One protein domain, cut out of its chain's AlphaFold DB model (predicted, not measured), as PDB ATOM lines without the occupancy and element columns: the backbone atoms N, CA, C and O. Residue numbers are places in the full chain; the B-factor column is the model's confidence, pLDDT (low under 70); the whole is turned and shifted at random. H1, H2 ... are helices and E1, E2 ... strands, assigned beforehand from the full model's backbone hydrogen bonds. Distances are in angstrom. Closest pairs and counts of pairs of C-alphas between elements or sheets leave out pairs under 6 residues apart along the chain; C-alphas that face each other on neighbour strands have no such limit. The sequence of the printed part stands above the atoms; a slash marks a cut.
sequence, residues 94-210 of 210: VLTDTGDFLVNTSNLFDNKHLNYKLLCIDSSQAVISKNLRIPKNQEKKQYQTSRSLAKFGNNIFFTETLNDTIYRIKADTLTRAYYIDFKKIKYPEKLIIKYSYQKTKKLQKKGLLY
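What this domain is: This is residues 94 to 210 of the 210 residues of an uncharacterized protein of Jejuia pallidilutea (UniProt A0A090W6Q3). Two small antiparallel sheets, E4 to E7 and E1 to E3, lie face to face as a loose sandwich, with the edge E1 nearing E4 and the edge E3 nearing E7. Residues 134 to 148 lead from the smaller sheet to the larger, and after E7 the chain leaves the sandwich for two short helices, H1 and H2, off one end; residues 202 to 207 stick out. The printed part has 117 residues, with seven named strands and then two named helices along the chain; the class is mixed, with under half of the residues in named elements. The whole is compact, with a radius of gyration of the C-alphas of 15.6 A and spans of 45 by 33 by 22 A.

How they stand to each other: The larger sheet runs E4, residues 149 to 152, E5, residues 155 to 159, E6, residues 165 to 170, and E7, residues 173 to 179. It is a meander, each strand the antiparallel neighbour of the one before, and is strongly twisted, its strands' lines turning by 96 degrees from edge to edge. In the hairpin E4 and E5, N 150 and O 157 are 3.0 A apart, within hydrogen-bond range; so are N 158 and O 167 of E5 and E6, at 2.8 A, and N 170 and O 173 of E6 and E7, at 2.9 A. The smaller sheet is a second meander, of E1, residues 101 to 104, E2, residues 116 to 121, and E3, residues 127 to 133. N 103 and O 119 of E1 and E2 are 2.8 A apart, and N 131 and O 118 of E2 and E3 are 2.9 A apart. Between the sheets, the closest C-alphas of E1 and E4 are those of Asn 104 and Leu 149, 7.6 A apart, and those of E3 and E7 are Asn 131 and Thr 173, 7.5 A apart. H1, residues 189 to 192, and H2, residues 197 to 204, are apart from each other and not on either sheet. In H2, 2 of 4 O i to N i+4 pairs are within hydrogen-bond range; H1 is too short for such a pair.

Where its parts are: E7 is 17.3 A long, E6 16.1 A, E3 14.2 A, E5 13.4 A, E2 12.4 A, E4 10.4 A and E1 9.8 A. H2 is 11.1 A long and H1 5.5 A. E1 begins at C-alpha 101 (104.400, 148.656, 223.219), E7 ends at C-alpha 179 (119.536, 169.727, 222.892), and H2 ends at C-alpha 204 (130.765, 152.545, 205.178).

The domain as a whole: The two C-alphas farthest apart, those of Ser 124 and Lys 184, are 48.0 A apart. The printed part has no cut. The links E1 to E2 and E3 to E4 are long. The mean pLDDT of the printed part is 80.6, with residues 142 to 146 and 186 to 210 under 70.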
ATOM      1  N   VAL A  94     109.899 149.664 223.265       96.81
ATOM      2  CA  VAL A  94     109.942 149.888 224.715       96.81
ATOM      3  C   VAL A  94     108.545 149.710 225.308       96.81
ATOM      4  O   VAL A  94     107.549 149.919 224.618       96.81
ATOM      5  N   LEU A  95     108.475 149.352 226.593       95.56
ATOM      6  CA  LEU A  95     107.210 149.298 227.327       95.56
ATOM      7  C   LEU A  95     106.851 150.671 227.902       95.56
ATOM      8  O   LEU A  95     107.684 151.347 228.519       95.56
ATOM      9  N   THR A  96     105.599 151.079 227.744       94.38
ATOM     10  CA  THR A  96     105.015 152.166 228.534       94.38
ATOM     11  C   THR A  96     104.798 151.712 229.978       94.38
ATOM     12  O   THR A  96     104.927 150.532 230.306       94.38
ATOM     13  N   ASP A  97     104.462 152.645 230.866       90.62
ATOM     14  CA  ASP A  97     104.141 152.307 232.262       90.62
ATOM     15  C   ASP A  97     102.816 151.533 232.382       90.62
ATOM     16  O   ASP A  97     102.602 150.820 233.357       90.62
ATOM     17  N   THR A  98     101.951 151.626 231.367       90.94
ATOM     18  CA  THR A  98     100.720 150.834 231.224       90.94
ATOM     19  C   THR A  98     100.982 149.421 230.689       90.94
ATOM     20  O   THR A  98     100.084 148.583 230.711       90.94
ATOM     21  N   GLY A  99     102.212 149.124 230.253       92.25
ATOM     22  CA  GLY A  99     102.583 147.836 229.662       92.25
ATOM     23  C   GLY A  99     102.293 147.720 228.163       92.25
ATOM     24  O   GLY A  99     102.363 146.613 227.632       92.25
ATOM     25  N   ASP A 100     102.003 148.837 227.494       94.56
ATOM     26  CA  ASP A 100     101.830 148.919 226.041       94.56
ATOM     27  C   ASP A 100     103.185 149.018 225.332       94.56
ATOM     28  O   ASP A 100     104.204 149.398 225.914       94.56
ATOM     29  N   PHE A 101     103.200 148.710 224.041       96.00
ATOM     30  CA  PHE A 101     104.400 148.656 223.219       96.00
ATOM     31  C   PHE A 101     104.531 149.924 222.384       96.00
ATOM     32  O   PHE A 101     103.834 150.094 221.385       96.00
ATOM     33  N   LEU A 102     105.465 150.804 222.748       96.50
ATOM     34  CA  LEU A 102     105.886 151.884 221.862       96.50
ATOM     35  C   LEU A 102     106.978 151.365 220.926       96.50
ATOM     36  O   LEU A 102     108.056 150.972 221.380       96.50
ATOM     37  N   VAL A 103     106.709 151.400 219.624       95.62
ATOM     38  CA  VAL A 103     107.575 150.840 218.584       95.62
ATOM     39  C   VAL A 103     108.047 151.900 217.596       95.62
ATOM     40  O   VAL A 103     107.314 152.842 217.291       95.62
ATOM     41  N   ASN A 104     109.255 151.725 217.053       94.56
ATOM     42  CA  ASN A 104     109.741 152.505 215.912       94.56
ATOM     43  C   ASN A 104     109.538 151.731 214.605       94.56
ATOM     44  O   ASN A 104     110.078 150.638 214.425       94.56
ATOM     45  N   THR A 105     108.808 152.328 213.665       92.88
ATOM     46  CA  THR A 105     108.428 151.721 212.381       92.88
ATOM     47  C   THR A 105     109.511 151.806 211.306       92.88
ATOM     48  O   THR A 105     109.338 151.304 210.198       92.88
ATOM     49  N   SER A 106     110.643 152.459 211.581       89.25
ATOM     50  CA  SER A 106     111.739 152.687 210.630       89.25
ATOM     51  C   SER A 106     111.277 153.313 209.299       89.25
ATOM     52  O   SER A 106     111.835 153.025 208.233       89.25
ATOM     53  N   ASN A 107     110.259 154.178 209.356       89.25
ATOM     54  CA  ASN A 107     109.574 154.782 208.208       89.25
ATOM     55  C   ASN A 107     108.929 153.772 207.231       89.25
ATOM     56  O   ASN A 107     108.742 154.085 206.047       89.25
ATOM     57  N   LEU A 108     108.610 152.563 207.696       88.12
ATOM     58  CA  LEU A 108     107.899 151.544 206.930       88.12
ATOM     59  C   LEU A 108     106.453 151.439 207.397       88.12
ATOM     60  O   LEU A 108     106.160 151.479 208.586       88.12
ATOM     61  N   PHE A 109     105.550 151.292 206.438       88.44
ATOM     62  CA  PHE A 109     104.137 151.064 206.683       88.44
ATOM     63  C   PHE A 109     103.518 150.438 205.436       88.44
ATOM     64  O   PHE A 109     103.821 150.848 204.312       88.44
ATOM     65  N   ASP A 110     102.620 149.481 205.650       83.75
ATOM     66  CA  ASP A 110     101.766 148.937 204.592       83.75
ATOM     67  C   ASP A 110     100.411 149.658 204.586       83.75
ATOM     68  O   ASP A 110      99.897 150.054 203.539       83.75
ATOM     69  N   ASN A 111      99.876 149.940 205.777       87.19
ATOM     70  CA  ASN A 111      98.668 150.734 205.954       87.19
ATOM     71  C   ASN A 111      98.995 152.238 205.970       87.19
ATOM     72  O   ASN A 111      99.645 152.739 206.889       87.19
ATOM     73  N   LYS A 112      98.481 152.989 204.988       87.44
ATOM     74  CA  LYS A 112      98.671 154.449 204.889       87.44
ATOM     75  C   LYS A 112      98.143 155.228 206.100       87.44
ATOM     76  O   LYS A 112      98.616 156.333 206.340       87.44
ATOM     77  N   HIS A 113      97.204 154.674 206.870       89.44
ATOM     78  CA  HIS A 113      96.693 155.278 208.107       89.44
ATOM     79  C   HIS A 113      97.637 155.113 209.313       89.44
ATOM     80  O   HIS A 113      97.399 155.719 210.364       89.44
ATOM     81  N   LEU A 114      98.692 154.305 209.159       91.38
ATOM     82  CA  LEU A 114      99.734 154.028 210.149       91.38
ATOM     83  C   LEU A 114     101.107 154.543 209.684       91.38
ATOM     84  O   LEU A 114     102.143 154.041 210.108       91.38
ATOM     85  N   ASN A 115     101.134 155.572 208.830       93.69
ATOM     86  CA  ASN A 115     102.360 156.209 208.341       93.69
ATOM     87  C   ASN A 115     103.014 157.139 209.384       93.69
ATOM     88  O   ASN A 115     103.228 158.329 209.145       93.69
ATOM     89  N   TYR A 116     103.358 156.584 210.540       93.81
ATOM     90  CA  TYR A 116     103.986 157.282 211.659       93.81
ATOM     91  C   TYR A 116     105.302 156.606 212.013       93.81
ATOM     92  O   TYR A 116     105.434 155.392 211.877       93.81
ATOM     93  N   LYS A 117     106.287 157.391 212.451       92.38
ATOM     94  CA  LYS A 117     107.595 156.873 212.876       92.38
ATOM     95  C   LYS A 117     107.467 156.046 214.145       92.38
ATOM     96  O   LYS A 117     108.213 155.090 214.324       92.38
ATOM     97  N   LEU A 118     106.529 156.432 215.006       94.50
ATOM     98  CA  LEU A 118     106.311 155.839 216.311       94.50
ATOM     99  C   LEU A 118     104.833 155.493 216.487       94.50
ATOM    100  O   LEU A 118     103.957 156.330 216.254       94.50
ATOM    101  N   LEU A 119     104.567 154.268 216.923       95.44
ATOM    102  CA  LEU A 119     103.225 153.775 217.228       95.44
ATOM    103  C   LEU A 119     103.234 153.182 218.634       95.44
ATOM    104  O   LEU A 119     104.162 152.454 218.972       95.44
ATOM    105  N   CYS A 120     102.221 153.486 219.446       95.81
ATOM    106  CA  CYS A 120     101.979 152.752 220.689       95.81
ATOM    107  C   CYS A 120     100.844 151.765 220.454       95.81
ATOM    108  O   CYS A 120      99.782 152.177 219.985       95.81
ATOM    109  N   ILE A 121     101.078 150.493 220.747       95.25
ATOM    110  CA  ILE A 121     100.162 149.387 220.469       95.25
ATOM    111  C   ILE A 121      99.983 148.588 221.756       95.25
ATOM    112  O   ILE A 121     100.970 148.286 222.423       95.25
ATOM    113  N   ASP A 122      98.749 148.267 222.124       93.00
ATOM    114  CA  ASP A 122      98.478 147.421 223.289       93.00
ATOM    115  C   ASP A 122      98.530 145.919 222.938       93.00
ATOM    116  O   ASP A 122      98.675 145.519 221.780       93.00
ATOM    117  N   SER A 123      98.389 145.049 223.941       87.69
ATOM    118  CA  SER A 123      98.360 143.594 223.718       87.69
ATOM    119  C   SER A 123      97.107 143.089 222.984       87.69
ATOM    120  O   SER A 123      97.071 141.927 222.588       87.69
ATOM    121  N   SER A 124      96.081 143.931 222.809       90.69
ATOM    122  CA  SER A 124      94.887 143.647 221.998       90.69
ATOM    123  C   SER A 124      95.046 144.068 220.531       90.69
ATOM    124  O   SER A 124      94.135 143.862 219.732       90.69
ATOM    125  N   GLN A 125      96.229 144.578 220.156       90.44
ATOM    126  CA  GLN A 125      96.575 145.098 218.826       90.44
ATOM    127  C   GLN A 125      95.938 146.461 218.509       90.44
ATOM    128  O   GLN A 125      95.986 146.920 217.363       90.44
ATOM    129  N   ALA A 126      95.370 147.145 219.505       93.00
ATOM    130  CA  ALA A 126      94.829 148.483 219.325       93.00
ATOM    131  C   ALA A 126      95.959 149.519 219.284       93.00
ATOM    132  O   ALA A 126      96.882 149.505 220.100       93.00
ATOM    133  N   VAL A 127      95.879 150.451 218.332       94.38
ATOM    134  CA  VAL A 127      96.820 151.576 218.237       94.38
ATOM    135  C   VAL A 127      96.377 152.671 219.203       94.38
ATOM    136  O   VAL A 127      95.426 153.398 218.923       94.38
ATOM    137  N   ILE A 128      97.097 152.798 220.315       94.44
ATOM    138  CA  ILE A 128      96.832 153.753 221.395       94.44
ATOM    139  C   ILE A 128      97.274 155.170 221.024       94.44
ATOM    140  O   ILE A 128      96.600 156.135 221.362       94.44
ATOM    141  N   SER A 129      98.414 155.309 220.339       94.31
ATOM    142  CA  SER A 129      99.009 156.620 220.038       94.31
ATOM    143  C   SER A 129      99.782 156.591 218.716       94.31
ATOM    144  O   SER A 129     100.338 155.550 218.337       94.31
ATOM    145  N   LYS A 130      99.830 157.726 218.011       94.81
ATOM    146  CA  LYS A 130     100.479 157.886 216.698       94.81
ATOM    147  C   LYS A 130     101.373 159.117 216.708       94.81
ATOM    148  O   LYS A 130     100.917 160.248 216.566       94.81
ATOM    149  N   ASN A 131     102.677 158.890 216.800       93.25
ATOM    150  CA  ASN A 131     103.651 159.952 216.994       93.25
ATOM    151  C   ASN A 131     104.529 160.135 215.748       93.25
ATOM    152  O   ASN A 131     105.059 159.175 215.188       93.25
ATOM    153  N   LEU A 132     104.704 161.397 215.342       91.25
ATOM    154  CA  LEU A 132     105.524 161.827 214.201       91.25
ATOM    155  C   LEU A 132     105.112 161.190 212.865       91.25
ATOM    156  O   LEU A 132     105.635 160.154 212.450       91.25
ATOM    157  N   ARG A 133     104.202 161.848 212.141       93.06
ATOM    158  CA  ARG A 133     103.830 161.433 210.781       93.06
ATOM    159  C   ARG A 133     105.060 161.410 209.872       93.06
ATOM    160  O   ARG A 133     105.829 162.368 209.841       93.06
ATOM    161  N   ILE A 134     105.220 160.336 209.102       91.31
ATOM    162  CA  ILE A 134     106.308 160.184 208.135       91.31
ATOM    163  C   ILE A 134     106.051 161.146 206.963       91.31
ATOM    164  O   ILE A 134     105.015 161.038 206.298       91.31
ATOM    165  N   PRO A 135     106.963 162.089 206.676       88.75
ATOM    166  CA  PRO A 135     106.840 162.957 205.512       88.75
ATOM    167  C   PRO A 135     106.974 162.166 204.203       88.75
ATOM    168  O   PRO A 135     107.782 161.241 204.119       88.75
ATOM    169  N   LYS A 136     106.265 162.579 203.140       87.56
ATOM    170  CA  LYS A 136     106.276 161.902 201.822       87.56
ATOM    171  C   LYS A 136     107.683 161.625 201.279       87.56
ATOM    172  O   LYS A 136     107.939 160.584 200.690       87.56
ATOM    173  N   ASN A 137     108.619 162.551 201.487       83.62
ATOM    174  CA  ASN A 137     110.002 162.423 201.019       83.62
ATOM    175  C   ASN A 137     110.861 161.448 201.853       83.62
ATOM    176  O   ASN A 137     112.019 161.224 201.491       83.62
ATOM    177  N   GLN A 138     110.331 160.888 202.943       83.00
ATOM    178  CA  GLN A 138     110.975 159.899 203.816       83.00
ATOM    179  C   GLN A 138     110.263 158.540 203.812       83.00
ATOM    180  O   GLN A 138     110.781 157.582 204.387       83.00
ATOM    181  N   GLU A 139     109.105 158.425 203.160       86.19
ATOM    182  CA  GLU A 139     108.379 157.160 203.056       86.19
ATOM    183  C   GLU A 139     109.273 156.074 202.455       86.19
ATOM    184  O   GLU A 139     109.970 156.293 201.460       86.19
ATOM    185  N   LYS A 140     109.278 154.896 203.090       76.12
ATOM    186  CA  LYS A 140     110.090 153.738 202.687       76.12
ATOM    187  C   LYS A 140     111.607 153.988 202.691       76.12
ATOM    188  O   LYS A 140     112.373 153.118 202.270       76.12
ATOM    189  N   LYS A 141     112.079 155.133 203.202       77.75
ATOM    190  CA  LYS A 141     113.502 155.385 203.452       77.75
ATOM    191  C   LYS A 141     113.863 154.895 204.845       77.75
ATOM    192  O   LYS A 141     113.626 155.571 205.845       77.75
ATOM    193  N   GLN A 142     114.484 153.722 204.884       69.94
ATOM    194  CA  GLN A 142     115.142 153.234 206.088       69.94
ATOM    195  C   GLN A 142     116.490 153.937 206.246       69.94
ATOM    196  O   GLN A 142     117.349 153.887 205.357       69.94
ATOM    197  N   TYR A 143     116.671 154.573 207.395       65.94
ATOM    198  CA  TYR A 143     117.964 155.057 207.841       65.94
ATOM    199  C   TYR A 143     118.615 153.917 208.633       65.94
ATOM    200  O   TYR A 143     117.959 153.284 209.455       65.94
ATOM    201  N   GLN A 144     119.884 153.598 208.363       57.09
ATOM    202  CA  GLN A 144     120.636 152.727 209.270       57.09
ATOM    203  C   GLN A 144     121.001 153.580 210.479       57.09
ATOM    204  O   GLN A 144     121.910 154.401 210.384       57.09
ATOM    205  N   THR A 145     120.253 153.451 211.567       56.00
ATOM    206  CA  THR A 145     120.479 154.231 212.784       56.00
ATOM    207  C   THR A 145     120.861 153.311 213.929       56.00
ATOM    208  O   THR A 145     120.555 152.116 213.924       56.00
ATOM    209  N   SER A 146     121.509 153.893 214.933       67.00
ATOM    210  CA  SER A 146     121.513 153.363 216.294       67.00
ATOM    211  C   SER A 146     120.082 153.216 216.821       67.00
ATOM    212  O   SER A 146     119.147 153.786 216.251       67.00
ATOM    213  N   ARG A 147     119.906 152.484 217.926       81.50
ATOM    214  CA  ARG A 147     118.607 152.432 218.607       81.50
ATOM    215  C   ARG A 147     118.117 153.851 218.908       81.50
ATOM    216  O   ARG A 147     118.913 154.672 219.364       81.50
ATOM    217  N   SER A 148     116.852 154.136 218.623       90.69
ATOM    218  CA  SER A 148     116.278 155.481 218.760       90.69
ATOM    219  C   SER A 148     115.412 155.638 220.000       90.69
ATOM    220  O   SER A 148     115.182 156.765 220.421       90.69
ATOM    221  N   LEU A 149     114.957 154.528 220.584       94.38
ATOM    222  CA  LEU A 149     114.117 154.493 221.774       94.38
ATOM    223  C   LEU A 149     114.910 154.070 223.015       94.38
ATOM    224  O   LEU A 149     115.589 153.036 223.041       94.38
ATOM    225  N   ALA A 150     114.758 154.840 224.088       93.56
ATOM    226  CA  ALA A 150     115.298 154.524 225.407       93.56
ATOM    227  C   ALA A 150     114.251 154.785 226.493       93.56
ATOM    228  O   ALA A 150     113.500 155.752 226.411       93.56
ATOM    229  N   LYS A 151     114.211 153.946 227.531       93.38
ATOM    230  CA  LYS A 151     113.344 154.134 228.701       93.38
ATOM    231  C   LYS A 151     114.197 154.277 229.955       93.38
ATOM    232  O   LYS A 151     115.115 153.485 230.155       93.38
ATOM    233  N   PHE A 152     113.867 155.251 230.797       91.00
ATOM    234  CA  PHE A 152     114.452 155.423 232.123       91.00
ATOM    235  C   PHE A 152     113.375 155.874 233.115       91.00
ATOM    236  O   PHE A 152     112.793 156.956 232.972       91.00
ATOM    237  N   GLY A 153     113.083 155.020 234.100       88.81
ATOM    238  CA  GLY A 153     111.892 155.160 234.939       88.81
ATOM    239  C   GLY A 153     110.628 155.283 234.080       88.81
ATOM    240  O   GLY A 153     110.445 154.535 233.116       88.81
ATOM    241  N   ASN A 154     109.818 156.297 234.377       88.88
ATOM    242  CA  ASN A 154     108.565 156.590 233.670       88.88
ATOM    243  C   ASN A 154     108.767 157.413 232.382       88.88
ATOM    244  O   ASN A 154     107.811 157.782 231.703       88.88
ATOM    245  N   ASN A 155     110.014 157.750 232.034       92.94
ATOM    246  CA  ASN A 155     110.310 158.549 230.851       92.94
ATOM    247  C   ASN A 155     110.729 157.652 229.691       92.94
ATOM    248  O   ASN A 155     111.577 156.769 229.843       92.94
ATOM    249  N   ILE A 156     110.178 157.938 228.516       96.31
ATOM    250  CA  ILE A 156     110.623 157.368 227.250       96.31
ATOM    251  C   ILE A 156     111.230 158.492 226.417       96.31
ATOM    252  O   ILE A 156     110.638 159.562 226.281       96.31
ATOM    253  N   PHE A 157     112.409 158.239 225.866       95.56
ATOM    254  CA  PHE A 157     113.158 159.160 225.031       95.56
ATOM    255  C   PHE A 157     113.239 158.645 223.600       95.56
ATOM    256  O   PHE A 157     113.336 157.438 223.370       95.56
ATOM    257  N   PHE A 158     113.231 159.582 222.658       94.31
ATOM    258  CA  PHE A 158     113.369 159.333 221.237       94.31
ATOM    259  C   PHE A 158     114.382 160.279 220.599       94.31
ATOM    260  O   PHE A 158     114.349 161.491 220.827       94.31
ATOM    261  N   THR A 159     115.249 159.721 219.759       90.94
ATOM    262  CA  THR A 159     116.211 160.471 218.947       90.94
ATOM    263  C   THR A 159     116.058 160.119 217.481       90.94
ATOM    264  O   THR A 159     116.296 158.983 217.076       90.94
ATOM    265  N   GLU A 160     115.714 161.097 216.656       85.06
ATOM    266  CA  GLU A 160     115.670 160.891 215.214       85.06
ATOM    267  C   GLU A 160     117.075 160.967 214.593       85.06
ATOM    268  O   GLU A 160     117.937 161.716 215.054       85.06
ATOM    269  N   THR A 161     117.319 160.205 213.522       78.19
ATOM    270  CA  THR A 161     118.569 160.310 212.752       78.19
ATOM    271  C   THR A 161     118.840 161.747 212.334       78.19
ATOM    272  O   THR A 161     117.954 162.401 211.787       78.19
ATOM    273  N   LEU A 162     120.093 162.186 212.471       76.56
ATOM    274  CA  LEU A 162     120.532 163.526 212.062       76.56
ATOM    275  C   LEU A 162     119.757 164.650 212.775       76.56
ATOM    276  O   LEU A 162     119.612 165.739 212.224       76.56
ATOM    277  N   ASN A 163     119.252 164.380 213.980       82.00
ATOM    278  CA  ASN A 163     118.575 165.349 214.828       82.00
ATOM    279  C   ASN A 163     119.455 165.643 216.050       82.00
ATOM    280  O   ASN A 163     119.993 164.729 216.673       82.00
ATOM    281  N   ASP A 164     119.623 166.921 216.372       86.88
ATOM    282  CA  ASP A 164     120.394 167.390 217.530       86.88
ATOM    283  C   ASP A 164     119.559 167.422 218.820       86.88
ATOM    284  O   ASP A 164     120.065 167.733 219.895       86.88
ATOM    285  N   THR A 165     118.275 167.083 218.727       90.50
ATOM    286  CA  THR A 165     117.332 167.137 219.835       90.50
ATOM    287  C   THR A 165     116.924 165.731 220.267       90.50
ATOM    288  O   THR A 165     116.505 164.904 219.454       90.50
ATOM    289  N   ILE A 166     116.986 165.483 221.576       93.62
ATOM    290  CA  ILE A 166     116.397 164.305 222.216       93.62
ATOM    291  C   ILE A 166     115.006 164.692 222.710       93.62
ATOM    292  O   ILE A 166     114.846 165.646 223.478       93.62
ATOM    293  N   TYR A 167     113.997 163.936 222.299       94.81
ATOM    294  CA  TYR A 167     112.608 164.160 222.683       94.81
ATOM    295  C   TYR A 167     112.215 163.213 223.808       94.81
ATOM    296  O   TYR A 167     112.617 162.056 223.816       94.81
ATOM    297  N   ARG A 168     111.391 163.684 224.740       95.19
ATOM    298  CA  ARG A 168     110.638 162.848 225.671       95.19
ATOM    299  C   ARG A 168     109.234 162.630 225.126       95.19
ATOM    300  O   ARG A 168     108.580 163.591 224.717       95.19
ATOM    301  N   ILE A 169     108.776 161.388 225.186       92.38
ATOM    302  CA  ILE A 169     107.457 160.950 224.737       92.38
ATOM    303  C   ILE A 169     106.568 160.710 225.951       92.38
ATOM    304  O   ILE A 169     106.961 160.019 226.893       92.38
ATOM    305  N   LYS A 170     105.353 161.257 225.909       85.69
ATOM    306  CA  LYS A 170     104.263 160.933 226.830       85.69
ATOM    307  C   LYS A 170     102.960 160.884 226.034       85.69
ATOM    308  O   LYS A 170     102.508 161.923 225.560       85.69
ATOM    309  N   ALA A 171     102.374 159.692 225.892       80.81
ATOM    310  CA  ALA A 171     101.233 159.451 225.000       80.81
ATOM    311  C   ALA A 171     101.504 159.998 223.578       80.81
ATOM    312  O   ALA A 171     102.542 159.683 222.999       80.81
ATOM    313  N   ASP A 172     100.626 160.847 223.040       80.81
ATOM    314  CA  ASP A 172     100.781 161.515 221.734       80.81
ATOM    315  C   ASP A 172     101.617 162.810 221.780       80.81
ATOM    316  O   ASP A 172     101.631 163.596 220.831       80.81
ATOM    317  N   THR A 173     102.287 163.092 222.900       84.56
ATOM    318  CA  THR A 173     103.058 164.329 223.069       84.56
ATOM    319  C   THR A 173     104.554 164.060 223.041       84.56
ATOM    320  O   THR A 173     105.091 163.329 223.879       84.56
ATOM    321  N   LEU A 174     105.249 164.737 222.124       89.88
ATOM    322  CA  LEU A 174     106.703 164.861 222.130       89.88
ATOM    323  C   LEU A 174     107.110 166.227 222.678       89.88
ATOM    324  O   LEU A 174     106.728 167.269 222.153       89.88
ATOM    325  N   THR A 175     107.945 166.215 223.712       93.38
ATOM    326  CA  THR A 175     108.549 167.421 224.294       93.38
ATOM    327  C   THR A 175     110.058 167.364 224.131       93.38
ATOM    328  O   THR A 175     110.643 166.287 224.210       93.38
ATOM    329  N   ARG A 176     110.717 168.501 223.896       93.81
ATOM    330  CA  ARG A 176     112.186 168.536 223.888       93.81
ATOM    331  C   ARG A 176     112.683 168.243 225.302       93.81
ATOM    332  O   ARG A 176     112.278 168.927 226.237       93.81
ATOM    333  N   ALA A 177     113.519 167.221 225.450       95.12
ATOM    334  CA  ALA A 177     114.150 166.884 226.721       95.12
ATOM    335  C   ALA A 177     115.565 167.457 226.787       95.12
ATOM    336  O   ALA A 177     115.935 168.069 227.783       95.12
ATOM    337  N   TYR A 178     116.325 167.296 225.701       94.06
ATOM    338  CA  TYR A 178     117.701 167.765 225.603       94.06
ATOM    339  C   TYR A 178     118.002 168.284 224.200       94.06
ATOM    340  O   TYR A 178     117.410 167.832 223.218       94.06
ATOM    341  N   TYR A 179     118.958 169.204 224.124       92.31
ATOM    342  CA  TYR A 179     119.536 169.727 222.892       92.31
ATOM    343  C   TYR A 179     121.050 169.516 222.933       92.31
ATOM    344  O   TYR A 179     121.688 169.855 223.930       92.31
ATOM    345  N   ILE A 180     121.616 168.947 221.871       88.69
ATOM    346  CA  ILE A 180     123.042 168.649 221.760       88.69
ATOM    347  C   ILE A 180     123.691 169.666 220.821       88.69
ATOM    348  O   ILE A 180     123.545 169.602 219.601       88.69
ATOM    349  N   ASP A 181     124.451 170.598 221.394       88.12
ATOM    350  CA  ASP A 181     125.191 171.602 220.632       88.12
ATOM    351  C   ASP A 181     126.567 171.075 220.201       88.12
ATOM    352  O   ASP A 181     127.526 171.071 220.975       88.12
ATOM    353  N   PHE A 182     126.682 170.682 218.932       83.69
ATOM    354  CA  PHE A 182     127.948 170.249 218.329       83.69
ATOM    355  C   PHE A 182     128.859 171.411 217.878       83.69
ATOM    356  O   PHE A 182     129.858 171.203 217.179       83.69
ATOM    357  N   LYS A 183     128.550 172.657 218.263       86.44
ATOM    358  CA  LYS A 183     129.311 173.872 217.935       86.44
ATOM    359  C   LYS A 183     129.551 174.000 216.426       86.44
ATOM    360  O   LYS A 183     128.611 174.146 215.646       86.44
ATOM    361  N   LYS A 184     130.820 173.980 216.003       83.25
ATOM    362  CA  LYS A 184     131.233 174.126 214.597       83.25
ATOM    363  C   LYS A 184     131.064 172.834 213.787       83.25
ATOM    364  O   LYS A 184     131.096 172.888 212.562       83.25
ATOM    365  N   ILE A 185     130.870 171.691 214.442       75.88
ATOM    366  CA  ILE A 185     130.728 170.380 213.802       75.88
ATOM    367  C   ILE A 185     129.234 170.096 213.626       75.88
ATOM    368  O   ILE A 185     128.655 169.240 214.284       75.88
ATOM    369  N   LYS A 186     128.568 170.861 212.759       68.69
ATOM    370  CA  LYS A 186     127.167 170.587 212.414       68.69
ATOM    371  C   LYS A 186     127.083 169.474 211.380       68.69
ATOM    372  O   LYS A 186     127.956 169.340 210.520       68.69
ATOM    373  N   TYR A 187     126.000 168.703 211.435       66.19
ATOM    374  CA  TYR A 187     125.701 167.738 210.386       66.19
ATOM    375  C   TYR A 187     125.646 168.446 209.022       66.19
ATOM    376  O   TYR A 187     124.960 169.462 208.894       66.19
ATOM    377  N   PRO A 188     126.329 167.932 207.983       62.97
ATOM    378  CA  PRO A 188     126.229 168.510 206.654       62.97
ATOM    379  C   PRO A 188     124.779 168.427 206.166       62.97
ATOM    380  O   PRO A 188     124.268 167.331 205.938       62.97
ATOM    381  N   GLU A 189     124.120 169.565 205.935       60.66
ATOM    382  CA  GLU A 189     122.725 169.624 205.453       60.66
ATOM    383  C   GLU A 189     122.511 168.787 204.176       60.66
ATOM    384  O   GLU A 189     121.475 168.155 203.971       60.66
ATOM    385  N   LYS A 190     123.560 168.680 203.350       58.50
ATOM    386  CA  LYS A 190     123.598 167.858 202.129       58.50
ATOM    387  C   LYS A 190     123.414 166.352 202.386       58.50
ATOM    388  O   LYS A 190     123.085 165.623 201.445       58.50
ATOM    389  N   LEU A 191     123.641 165.868 203.612       57.44
ATOM    390  CA  LEU A 191     123.422 164.473 204.003       57.44
ATOM    391  C   LEU A 191     121.954 164.188 204.342       57.44
ATOM    392  O   LEU A 191     121.469 163.126 203.958       57.44
ATOM    393  N   ILE A 192     121.220 165.138 204.935       55.62
ATOM    394  CA  ILE A 192     119.798 164.989 205.325       55.62
ATOM    395  C   ILE A 192     118.929 164.546 204.131       55.62
ATOM    396  O   ILE A 192     118.009 163.742 204.269       55.62
ATOM    397  N   ILE A 193     119.286 164.991 202.924       50.25
ATOM    398  CA  ILE A 193     118.543 164.737 201.681       50.25
ATOM    399  C   ILE A 193     118.921 163.387 201.020       50.25
ATOM    400  O   ILE A 193     118.151 162.851 200.220       50.25
ATOM    401  N   LYS A 194     120.085 162.796 201.339       48.56
ATOM    402  CA  LYS A 194     120.702 161.698 200.553       48.56
ATOM    403  C   LYS A 194     120.777 160.325 201.232       48.56
ATOM    404  O   LYS A 194     121.286 159.393 200.605       48.56
ATOM    405  N   TYR A 195     120.283 160.163 202.456       49.91
ATOM    406  CA  TYR A 195     120.291 158.861 203.129       49.91
ATOM    407  C   TYR A 195     119.236 157.913 202.532       49.91
ATOM    408  O   TYR A 195     118.034 158.068 202.724       49.91
ATOM    409  N   SER A 196     119.712 156.909 201.797       51.16
ATOM    410  CA  SER A 196     118.983 155.682 201.479       51.16
ATOM    411  C   SER A 196     119.883 154.487 201.800       51.16
ATOM    412  O   SER A 196     121.099 154.557 201.594       51.16
ATOM    413  N   TYR A 197     119.299 153.390 202.293       47.69
ATOM    414  CA  TYR A 197     119.990 152.168 202.747       47.69
ATOM    415  C   TYR A 197     121.125 151.678 201.820       47.69
ATOM    416  O   TYR A 197     122.179 151.238 202.283       47.69
ATOM    417  N   GLN A 198     120.953 151.795 200.499       49.09
ATOM    418  CA  GLN A 198     121.950 151.356 199.516       49.09
ATOM    419  C   GLN A 198     123.217 152.229 199.495       49.09
ATOM    420  O   GLN A 198     124.314 151.737 199.217       49.09
ATOM    421  N   LYS A 199     123.099 153.523 199.810       50.28
ATOM    422  CA  LYS A 199     124.218 154.472 199.760       50.28
ATOM    423  C   LYS A 199     125.061 154.422 201.033       50.28
ATOM    424  O   LYS A 199     126.280 154.547 200.946       50.28
ATOM    425  N   THR A 200     124.445 154.136 202.181       49.72
ATOM    426  CA  THR A 200     125.124 153.994 203.480       49.72
ATOM    427  C   THR A 200     126.092 152.814 203.491       49.72
ATOM    428  O   THR A 200     127.257 153.001 203.827       49.72
ATOM    429  N   LYS A 201     125.688 151.639 202.974       50.25
ATOM    430  CA  LYS A 201     126.609 150.497 202.786       50.25
ATOM    431  C   LYS A 201     127.809 150.849 201.902       50.25
ATOM    432  O   LYS A 201     128.909 150.356 202.133       50.25
ATOM    433  N   LYS A 202     127.611 151.690 200.881       49.69
ATOM    434  CA  LYS A 202     128.679 152.117 199.964       49.69
ATOM    435  C   LYS A 202     129.629 153.133 200.608       49.69
ATOM    436  O   LYS A 202     130.803 153.135 200.264       49.69
ATOM    437  N   LEU A 203     129.141 153.976 201.521       46.38
ATOM    438  CA  LEU A 203     129.952 154.950 202.262       46.38
ATOM    439  C   LEU A 203     130.701 154.316 203.445       46.38
ATOM    440  O   LEU A 203     131.872 154.628 203.629       46.38
ATOM    441  N   GLN A 204     130.089 153.364 204.159       50.41
ATOM    442  CA  GLN A 204     130.765 152.545 205.178       50.41
ATOM    443  C   GLN A 204     131.874 151.685 204.563       50.41
ATOM    444  O   GLN A 204     132.998 151.691 205.049       50.41
ATOM    445  N   LYS A 205     131.622 151.043 203.409       52.66
ATOM    446  CA  LYS A 205     132.678 150.352 202.638       52.66
ATOM    447  C   LYS A 205     133.818 151.273 202.182       52.66
ATOM    448  O   LYS A 205     134.867 150.775 201.800       52.66
ATOM    449  N   LYS A 206     133.603 152.592 202.178       50.72
ATOM    450  CA  LYS A 206     134.598 153.608 201.812       50.72
ATOM    451  C   LYS A 206     135.228 154.310 203.023       50.72
ATOM    452  O   LYS A 206     136.001 155.234 202.811       50.72
ATOM    453  N   GLY A 207     134.890 153.924 204.259       37.84
ATOM    454  CA  GLY A 207     135.446 154.526 205.479       37.84
ATOM    455  C   GLY A 207     135.024 155.979 205.739       37.84
ATOM    456  O   GLY A 207     135.683 156.677 206.495       37.84
ATOM    457  N   LEU A 208     133.948 156.458 205.104       36.97
ATOM    458  CA  LEU A 208     133.491 157.858 205.200       36.97
ATOM    459  C   LEU A 208     132.397 158.077 206.259       36.97
ATOM    460  O   LEU A 208     131.932 159.198 206.448       36.97
ATOM    461  N   LEU A 209     131.953 156.998 206.896       34.69
ATOM    462  CA  LEU A 209     130.995 156.961 207.995       34.69
ATOM    463  C   LEU A 209     131.462 155.845 208.935       34.69
ATOM    464  O   LEU A 209     131.672 154.726 208.456       34.69
ATOM    465  N   TYR A 210     131.649 156.177 210.213       42.12
ATOM    466  CA  TYR A 210     131.993 155.232 211.279       42.12
ATOM    467  C   TYR A 210     130.757 154.455 211.742       42.12
ATOM    468  O   TYR A 210     129.655 155.055 211.761       42.12
TER     469      TYR A 210